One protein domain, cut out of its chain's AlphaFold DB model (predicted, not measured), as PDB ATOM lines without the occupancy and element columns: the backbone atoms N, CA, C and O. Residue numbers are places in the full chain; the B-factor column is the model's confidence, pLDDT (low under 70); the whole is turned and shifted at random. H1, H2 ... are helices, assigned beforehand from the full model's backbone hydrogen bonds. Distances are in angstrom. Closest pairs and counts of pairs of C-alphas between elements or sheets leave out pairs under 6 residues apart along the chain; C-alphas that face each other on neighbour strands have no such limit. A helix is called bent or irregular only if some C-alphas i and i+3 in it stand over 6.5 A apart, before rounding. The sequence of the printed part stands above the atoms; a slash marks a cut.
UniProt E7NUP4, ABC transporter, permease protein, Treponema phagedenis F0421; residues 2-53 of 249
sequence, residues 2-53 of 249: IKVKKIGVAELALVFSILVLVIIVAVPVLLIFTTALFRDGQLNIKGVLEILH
ATOM      1  N   ILE A   2     232.540 252.420 375.537       49.78
ATOM      2  CA  ILE A   2     232.009 251.427 376.490       49.78
ATOM      3  C   ILE A   2     231.602 252.183 377.760       49.78
ATOM      4  O   ILE A   2     232.452 252.749 378.440       49.78
ATOM      5  N   LYS A   3     230.297 252.251 378.055       51.31
ATOM      6  CA  LYS A   3     229.782 252.845 379.298       51.31
ATOM      7  C   LYS A   3     230.270 252.006 380.481       51.31
ATOM      8  O   LYS A   3     229.773 250.903 380.699       51.31
ATOM      9  N   VAL A   4     231.215 252.536 381.255       59.12
ATOM     10  CA  VAL A   4     231.588 251.971 382.557       59.12
ATOM     11  C   VAL A   4     230.376 252.113 383.477       59.12
ATOM     12  O   VAL A   4     229.964 253.222 383.825       59.12
ATOM     13  N   LYS A   5     229.743 250.986 383.805       72.00
ATOM     14  CA  LYS A   5     228.594 250.926 384.713       72.00
ATOM     15  C   LYS A   5     229.093 251.316 386.111       72.00
ATOM     16  O   LYS A   5     230.005 250.673 386.625       72.00
ATOM     17  N   LYS A   6     228.554 252.390 386.703       72.88
ATOM     18  CA  LYS A   6     228.894 252.780 388.083       72.88
ATOM     19  C   LYS A   6     228.499 251.633 389.016       72.88
ATOM     20  O   LYS A   6     227.339 251.233 389.014       72.88
ATOM     21  N   ILE A   7     229.467 251.110 389.764       80.94
ATOM     22  CA  ILE A   7     229.244 250.080 390.784       80.94
ATOM     23  C   ILE A   7     228.410 250.723 391.899       80.94
ATOM     24  O   ILE A   7     228.825 251.729 392.475       80.94
ATOM     25  N   GLY A   8     227.216 250.193 392.149       91.12
ATOM     26  CA  GLY A   8     226.345 250.633 393.231       91.12
ATOM     27  C   GLY A   8     226.698 249.971 394.564       91.12
ATOM     28  O   GLY A   8     227.536 249.072 394.659       91.12
ATOM     29  N   VAL A   9     226.037 250.428 395.628       92.25
ATOM     30  CA  VAL A   9     226.221 249.896 396.991       92.25
ATOM     31  C   VAL A   9     225.833 248.412 397.071       92.25
ATOM     32  O   VAL A   9     226.475 247.651 397.791       92.25
ATOM     33  N   ALA A  10     224.828 247.984 396.300       92.62
ATOM     34  CA  ALA A  10     224.392 246.589 396.249       92.62
ATOM     35  C   ALA A  10     225.466 245.668 395.648       92.62
ATOM     36  O   ALA A  10     225.719 244.587 396.178       92.62
ATOM     37  N   GLU A  11     226.140 246.104 394.582       94.31
ATOM     38  CA  GLU A  11     227.241 245.358 393.974       94.31
ATOM     39  C   GLU A  11     228.441 245.249 394.922       94.31
ATOM     40  O   GLU A  11     229.033 244.177 395.033       94.31
ATOM     41  N   LEU A  12     228.767 246.319 395.660       94.81
ATOM     42  CA  LEU A  12     229.814 246.276 396.688       94.81
ATOM     43  C   LEU A  12     229.463 245.307 397.824       94.81
ATOM     44  O   LEU A  12     230.317 244.523 398.238       94.81
ATOM     45  N   ALA A  13     228.215 245.323 398.298       95.25
ATOM     46  CA  ALA A  13     227.748 244.411 399.338       95.25
ATOM     47  C   ALA A  13     227.818 242.945 398.884       95.25
ATOM     48  O   ALA A  13     228.326 242.103 399.622       95.25
ATOM     49  N   LEU A  14     227.391 242.646 397.653       95.94
ATOM     50  CA  LEU A  14     227.488 241.305 397.071       95.94
ATOM     51  C   LEU A  14     228.946 240.832 396.991       95.94
ATOM     52  O   LEU A  14     229.256 239.724 397.428       95.94
ATOM     53  N   VAL A  15     229.847 241.666 396.458       96.25
ATOM     54  CA  VAL A  15     231.277 241.334 396.348       96.25
ATOM     55  C   VAL A  15     231.876 241.078 397.727       96.25
ATOM     56  O   VAL A  15     232.588 240.093 397.907       96.25
ATOM     57  N   PHE A  16     231.547 241.910 398.715       96.81
ATOM     58  CA  PHE A  16     231.987 241.706 400.091       96.81
ATOM     59  C   PHE A  16     231.474 240.378 400.668       96.81
ATOM     60  O   PHE A  16     232.268 239.609 401.204       96.81
ATOM     61  N   SER A  17     230.188 240.050 400.504       96.19
ATOM     62  CA  SER A  17     229.632 238.765 400.954       96.19
ATOM     63  C   SER A  17     230.307 237.564 400.287       96.19
ATOM     64  O   SER A  17     230.597 236.576 400.962       96.19
ATOM     65  N   ILE A  18     230.604 237.651 398.987       96.94
ATOM     66  CA  ILE A  18     231.337 236.606 398.259       96.94
ATOM     67  C   ILE A  18     232.757 236.469 398.811       96.94
ATOM     68  O   ILE A  18     233.193 235.353 399.072       96.94
ATOM     69  N   LEU A  19     233.467 237.578 399.026       97.19
ATOM     70  CA  LEU A  19     234.820 237.557 399.589       97.19
ATOM     71  C   LEU A  19     234.841 236.915 400.975       97.19
ATOM     72  O   LEU A  19     235.676 236.054 401.232       97.19
ATOM     73  N   VAL A  20     233.895 237.280 401.842       96.94
ATOM     74  CA  VAL A  20     233.750 236.678 403.173       96.94
ATOM     75  C   VAL A  20     233.514 235.169 403.062       96.94
ATOM     76  O   VAL A  20     234.197 234.401 403.735       96.94
ATOM     77  N   LEU A  21     232.616 234.725 402.179       96.19
ATOM     78  CA  LEU A  21     232.352 233.299 401.956       96.19
ATOM     79  C   LEU A  21     233.595 232.562 401.442       96.19
ATOM     80  O   LEU A  21     233.930 231.489 401.945       96.19
ATOM     81  N   VAL A  22     234.305 233.130 400.465       95.69
ATOM     82  CA  VAL A  22     235.514 232.522 399.895       95.69
ATOM     83  C   VAL A  22     236.610 232.411 400.953       95.69
ATOM     84  O   VAL A  22     237.180 231.337 401.123       95.69
ATOM     85  N   ILE A  23     236.880 233.485 401.693       96.06
ATOM     86  CA  ILE A  23     237.967 233.526 402.678       96.06
ATOM     87  C   ILE A  23     237.672 232.613 403.872       96.06
ATOM     88  O   ILE A  23     238.563 231.900 404.323       96.06
ATOM     89  N   ILE A  24     236.442 232.613 404.389       96.00
ATOM     90  CA  ILE A  24     236.112 231.880 405.621       96.00
ATOM     91  C   ILE A  24     235.791 230.408 405.347       96.00
ATOM     92  O   ILE A  24     236.092 229.560 406.182       96.00
ATOM     93  N   VAL A  25     235.194 230.082 404.197       93.81
ATOM     94  CA  VAL A  25     234.737 228.715 403.900       93.81
ATOM     95  C   VAL A  25     235.611 228.052 402.846       93.81
ATOM     96  O   VAL A  25     236.169 226.983 403.092       93.81
ATOM     97  N   ALA A  26     235.749 228.667 401.668       93.94
ATOM     98  CA  ALA A  26     236.418 228.010 400.547       93.94
ATOM     99  C   ALA A  26     237.924 227.840 400.790       93.94
ATOM    100  O   ALA A  26     238.457 226.771 400.510       93.94
ATOM    101  N   VAL A  27     238.606 228.847 401.348       95.38
ATOM    102  CA  VAL A  27     240.055 228.783 401.599       95.38
ATOM    103  C   VAL A  27     240.421 227.663 402.583       95.38
ATOM    104  O   VAL A  27     241.242 226.835 402.198       95.38
ATOM    105  N   PRO A  28     239.826 227.530 403.788       94.38
ATOM    106  CA  PRO A  28     240.143 226.410 404.680       94.38
ATOM    107  C   PRO A  28     239.860 225.038 404.066       94.38
ATOM    108  O   PRO A  28     240.655 224.117 404.229       94.38
ATOM    109  N   VAL A  29     238.763 224.903 403.313       92.94
ATOM    110  CA  VAL A  29     238.441 223.654 402.609       92.94
ATOM    111  C   VAL A  29     239.504 223.338 401.557       92.94
ATOM    112  O   VAL A  29     240.011 222.219 401.521       92.94
ATOM    113  N   LEU A  30     239.900 224.318 400.743       93.00
ATOM    114  CA  LEU A  30     240.986 224.162 399.773       93.00
ATOM    115  C   LEU A  30     242.307 223.810 400.464       93.00
ATOM    116  O   LEU A  30     243.021 222.932 399.984       93.00
ATOM    117  N   LEU A  31     242.599 224.425 401.613       91.69
ATOM    118  CA  LEU A  31     243.792 224.118 402.396       91.69
ATOM    119  C   LEU A  31     243.817 222.650 402.830       91.69
ATOM    120  O   LEU A  31     244.854 222.018 402.655       91.69
ATOM    121  N   ILE A  32     242.693 222.079 403.284       90.19
ATOM    122  CA  ILE A  32     242.588 220.643 403.617       90.19
ATOM    123  C   ILE A  32     242.974 219.766 402.418       90.19
ATOM    124  O   ILE A  32     243.734 218.811 402.572       90.19
ATOM    125  N   PHE A  33     242.501 220.091 401.212       89.44
ATOM    126  CA  PHE A  33     242.873 219.334 400.011       89.44
ATOM    127  C   PHE A  33     244.356 219.492 399.663       89.44
ATOM    128  O   PHE A  33     245.015 218.510 399.321       89.44
ATOM    129  N   THR A  34     244.899 220.706 399.774       88.88
ATOM    130  CA  THR A  34     246.318 220.945 399.478       88.88
ATOM    131  C   THR A  34     247.242 220.257 400.478       88.88
ATOM    132  O   THR A  34     248.204 219.637 400.049       88.88
ATOM    133  N   THR A  35     246.942 220.275 401.778       86.69
ATOM    134  CA  THR A  35     247.764 219.613 402.805       86.69
ATOM    135  C   THR A  35     247.617 218.092 402.785       86.69
ATOM    136  O   THR A  35     248.543 217.380 403.165       86.69
ATOM    137  N   ALA A  36     246.489 217.570 402.294       86.56
ATOM    138  CA  ALA A  36     246.334 216.142 402.039       86.56
ATOM    139  C   ALA A  36     247.195 215.671 400.851       86.56
ATOM    140  O   ALA A  36     247.830 214.616 400.927       86.56
ATOM    141  N   LEU A  37     247.231 216.448 399.761       88.94
ATOM    142  CA  LEU A  37     247.928 216.089 398.519       88.94
ATOM    143  C   LEU A  37     249.404 216.487 398.491       88.94
ATOM    144  O   LEU A  37     250.166 215.877 397.745       88.94
ATOM    145  N   PHE A  38     249.815 217.478 399.279       89.50
ATOM    146  CA  PHE A  38     251.188 217.963 399.349       89.50
ATOM    147  C   PHE A  38     251.703 217.894 400.782       89.50
ATOM    148  O   PHE A  38     251.123 218.481 401.694       89.50
ATOM    149  N   ARG A  39     252.834 217.214 400.970       83.75
ATOM    150  CA  ARG A  39     253.557 217.134 402.242       83.75
ATOM    151  C   ARG A  39     254.990 217.597 402.007       83.75
ATOM    152  O   ARG A  39     255.647 217.088 401.104       83.75
ATOM    153  N   ASP A  40     255.434 218.605 402.755       82.38
ATOM    154  CA  ASP A  40     256.782 219.192 402.646       82.38
ATOM    155  C   ASP A  40     257.167 219.608 401.207       82.38
ATOM    156  O   ASP A  40     258.303 219.453 400.763       82.38
ATOM    157  N   GLY A  41     256.191 220.111 400.443       83.00
ATOM    158  CA  GLY A  41     256.378 220.537 399.051       83.00
ATOM    159  C   GLY A  41     256.388 219.405 398.013       83.00
ATOM    160  O   GLY A  41     256.503 219.688 396.822       83.00
ATOM    161  N   GLN A  42     256.222 218.143 398.421       88.19
ATOM    162  CA  GLN A  42     256.145 216.986 397.523       88.19
ATOM    163  C   GLN A  42     254.726 216.414 397.438       88.19
ATOM    164  O   GLN A  42     253.964 216.450 398.404       88.19
ATOM    165  N   LEU A  43     254.375 215.848 396.279       90.62
ATOM    166  CA  LEU A  43     253.096 215.163 396.077       90.62
ATOM    167  C   LEU A  43     253.008 213.891 396.940       90.62
ATOM    168  O   LEU A  43     253.759 212.936 396.748       90.62
ATOM    169  N   ASN A  44     252.029 213.847 397.841       90.31
ATOM    170  CA  ASN A  44     251.775 212.771 398.799       90.31
ATOM    171  C   ASN A  44     250.692 211.784 398.315       90.31
ATOM    172  O   ASN A  44     249.791 211.387 399.055       90.31
ATOM    173  N   ILE A  45     250.760 211.360 397.052       89.44
ATOM    174  CA  ILE A  45     249.768 210.426 396.483       89.44
ATOM    175  C   ILE A  45     249.799 209.076 397.217       89.44
ATOM    176  O   ILE A  45     248.750 208.481 397.462       89.44
ATOM    177  N   LYS A  46     250.992 208.607 397.613       89.00
ATOM    178  CA  LYS A  46     251.157 207.346 398.353       89.00
ATOM    179  C   LYS A  46     250.420 207.371 399.693       89.00
ATOM    180  O   LYS A  46     249.638 206.465 399.947       89.00
ATOM    181  N   GLY A  47     250.583 208.431 400.490       87.56
ATOM    182  CA  GLY A  47     249.894 208.554 401.777       87.56
ATOM    183  C   GLY A  47     248.373 208.633 401.634       87.56
ATOM    184  O   GLY A  47     247.647 208.018 402.413       87.56
ATOM    185  N   VAL A  48     247.870 209.321 400.603       88.94
ATOM    186  CA  VAL A  48     246.427 209.341 400.305       88.94
ATOM    187  C   VAL A  48     245.918 207.938 399.961       88.94
ATOM    188  O   VAL A  48     244.917 207.498 400.524       88.94
ATOM    189  N   LEU A  49     246.617 207.210 399.086       90.31
ATOM    190  CA  LEU A  49     246.247 205.841 398.709       90.31
ATOM    191  C   LEU A  49     246.308 204.867 399.894       90.31
ATOM    192  O   LEU A  49     245.423 204.026 400.035       90.31
ATOM    193  N   GLU A  50     247.310 204.991 400.763       90.94
ATOM    194  CA  GLU A  50     247.429 204.187 401.984       90.94
ATOM    195  C   GLU A  50     246.237 204.402 402.924       90.94
ATOM    196  O   GLU A  50     245.670 203.435 403.437       90.94
ATOM    197  N   ILE A  51     245.801 205.651 403.117       90.12
ATOM    198  CA  ILE A  51     244.641 205.965 403.961       90.12
ATOM    199  C   ILE A  51     243.353 205.422 403.337       90.12
ATOM    200  O   ILE A  51     242.550 204.813 404.052       90.12
ATOM    201  N   LEU A  52     243.167 205.604 402.025       88.75
ATOM    202  CA  LEU A  52     241.986 205.129 401.293       88.75
ATOM    203  C   LEU A  52     241.861 203.599 401.303       88.75
ATOM    204  O   LEU A  52     240.744 203.089 401.362       88.75
ATOM    205  N   HIS A  53     242.979 202.869 401.292       92.88
ATOM    206  CA  HIS A  53     242.994 201.404 401.374       92.88
ATOM    207  C   HIS A  53     243.110 200.852 402.800       92.88
ATOM    208  O   HIS A  53     243.105 199.635 402.991       92.88
TER     209      HIS A  53
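What this domain is: This is residues 2 to 53 of the 249 residues of the protein "ABC transporter, permease protein" of Treponema phagedenis F0421 (UniProt E7NUP4). One long helix, H1, with a kink in it, makes most of the length; a loose tail, residues 2 to 8, turns off to the side at its beginning, and past its far end a small turn leads into the short helix H2, set crosswise to H1. The outline is a rod whose C-alphas span 55 by 24 by 19 A, and most of H1 stands free. The printed part has 52 residues with two named helices, H1 then H2, and no named strand; the class is all helix. The whole is extended, with a radius of gyration of the C-alphas of 19.0 A.

How they stand to each other: Start at residue 2: residues 2 to 21, of which 9 to 21 belong to H1, residues 9 to 37, stand free, and so do residues 23 to 29 of H1. Near residue 27 you meet a kink of 32 degrees; H1 is neither bent nor irregular, but only just: C-alphas 24 and 27 are 6.4 A apart. After H1, residues 38 to 39 make a short antiparallel pairing with residues 42 to 43. H2, residues 45 to 52, only just touches H1, with 3 pairs of C-alphas within 8 A, and H1 touches it with residues 36 to 37 alone. Their closest C-alphas are those of Leu 37 and Ile 45, 6.3 A apart. Their lines are about perpendicular, at 89 degrees. In H2 every O i to N i+4 pair is within hydrogen-bond range; in H1, 23 of 25 are.

Where its parts are: Find C-alpha 9 at (226.221, 249.896, 396.991); from there H1 runs 40.2 A to C-alpha 37 at (247.928, 216.089, 398.519). H2 runs 10.6 A from C-alpha 45 to C-alpha 52 at (241.986, 205.129, 401.293).

The domain as a whole: Look to Lys 3 and His 53 for the two C-alphas farthest apart, 57.5 A. The printed part has no cut, and the link from H1 to H2, 7 residues, is short. The mean pLDDT of the printed part is 88.6; residues 2 to 4 are under 70.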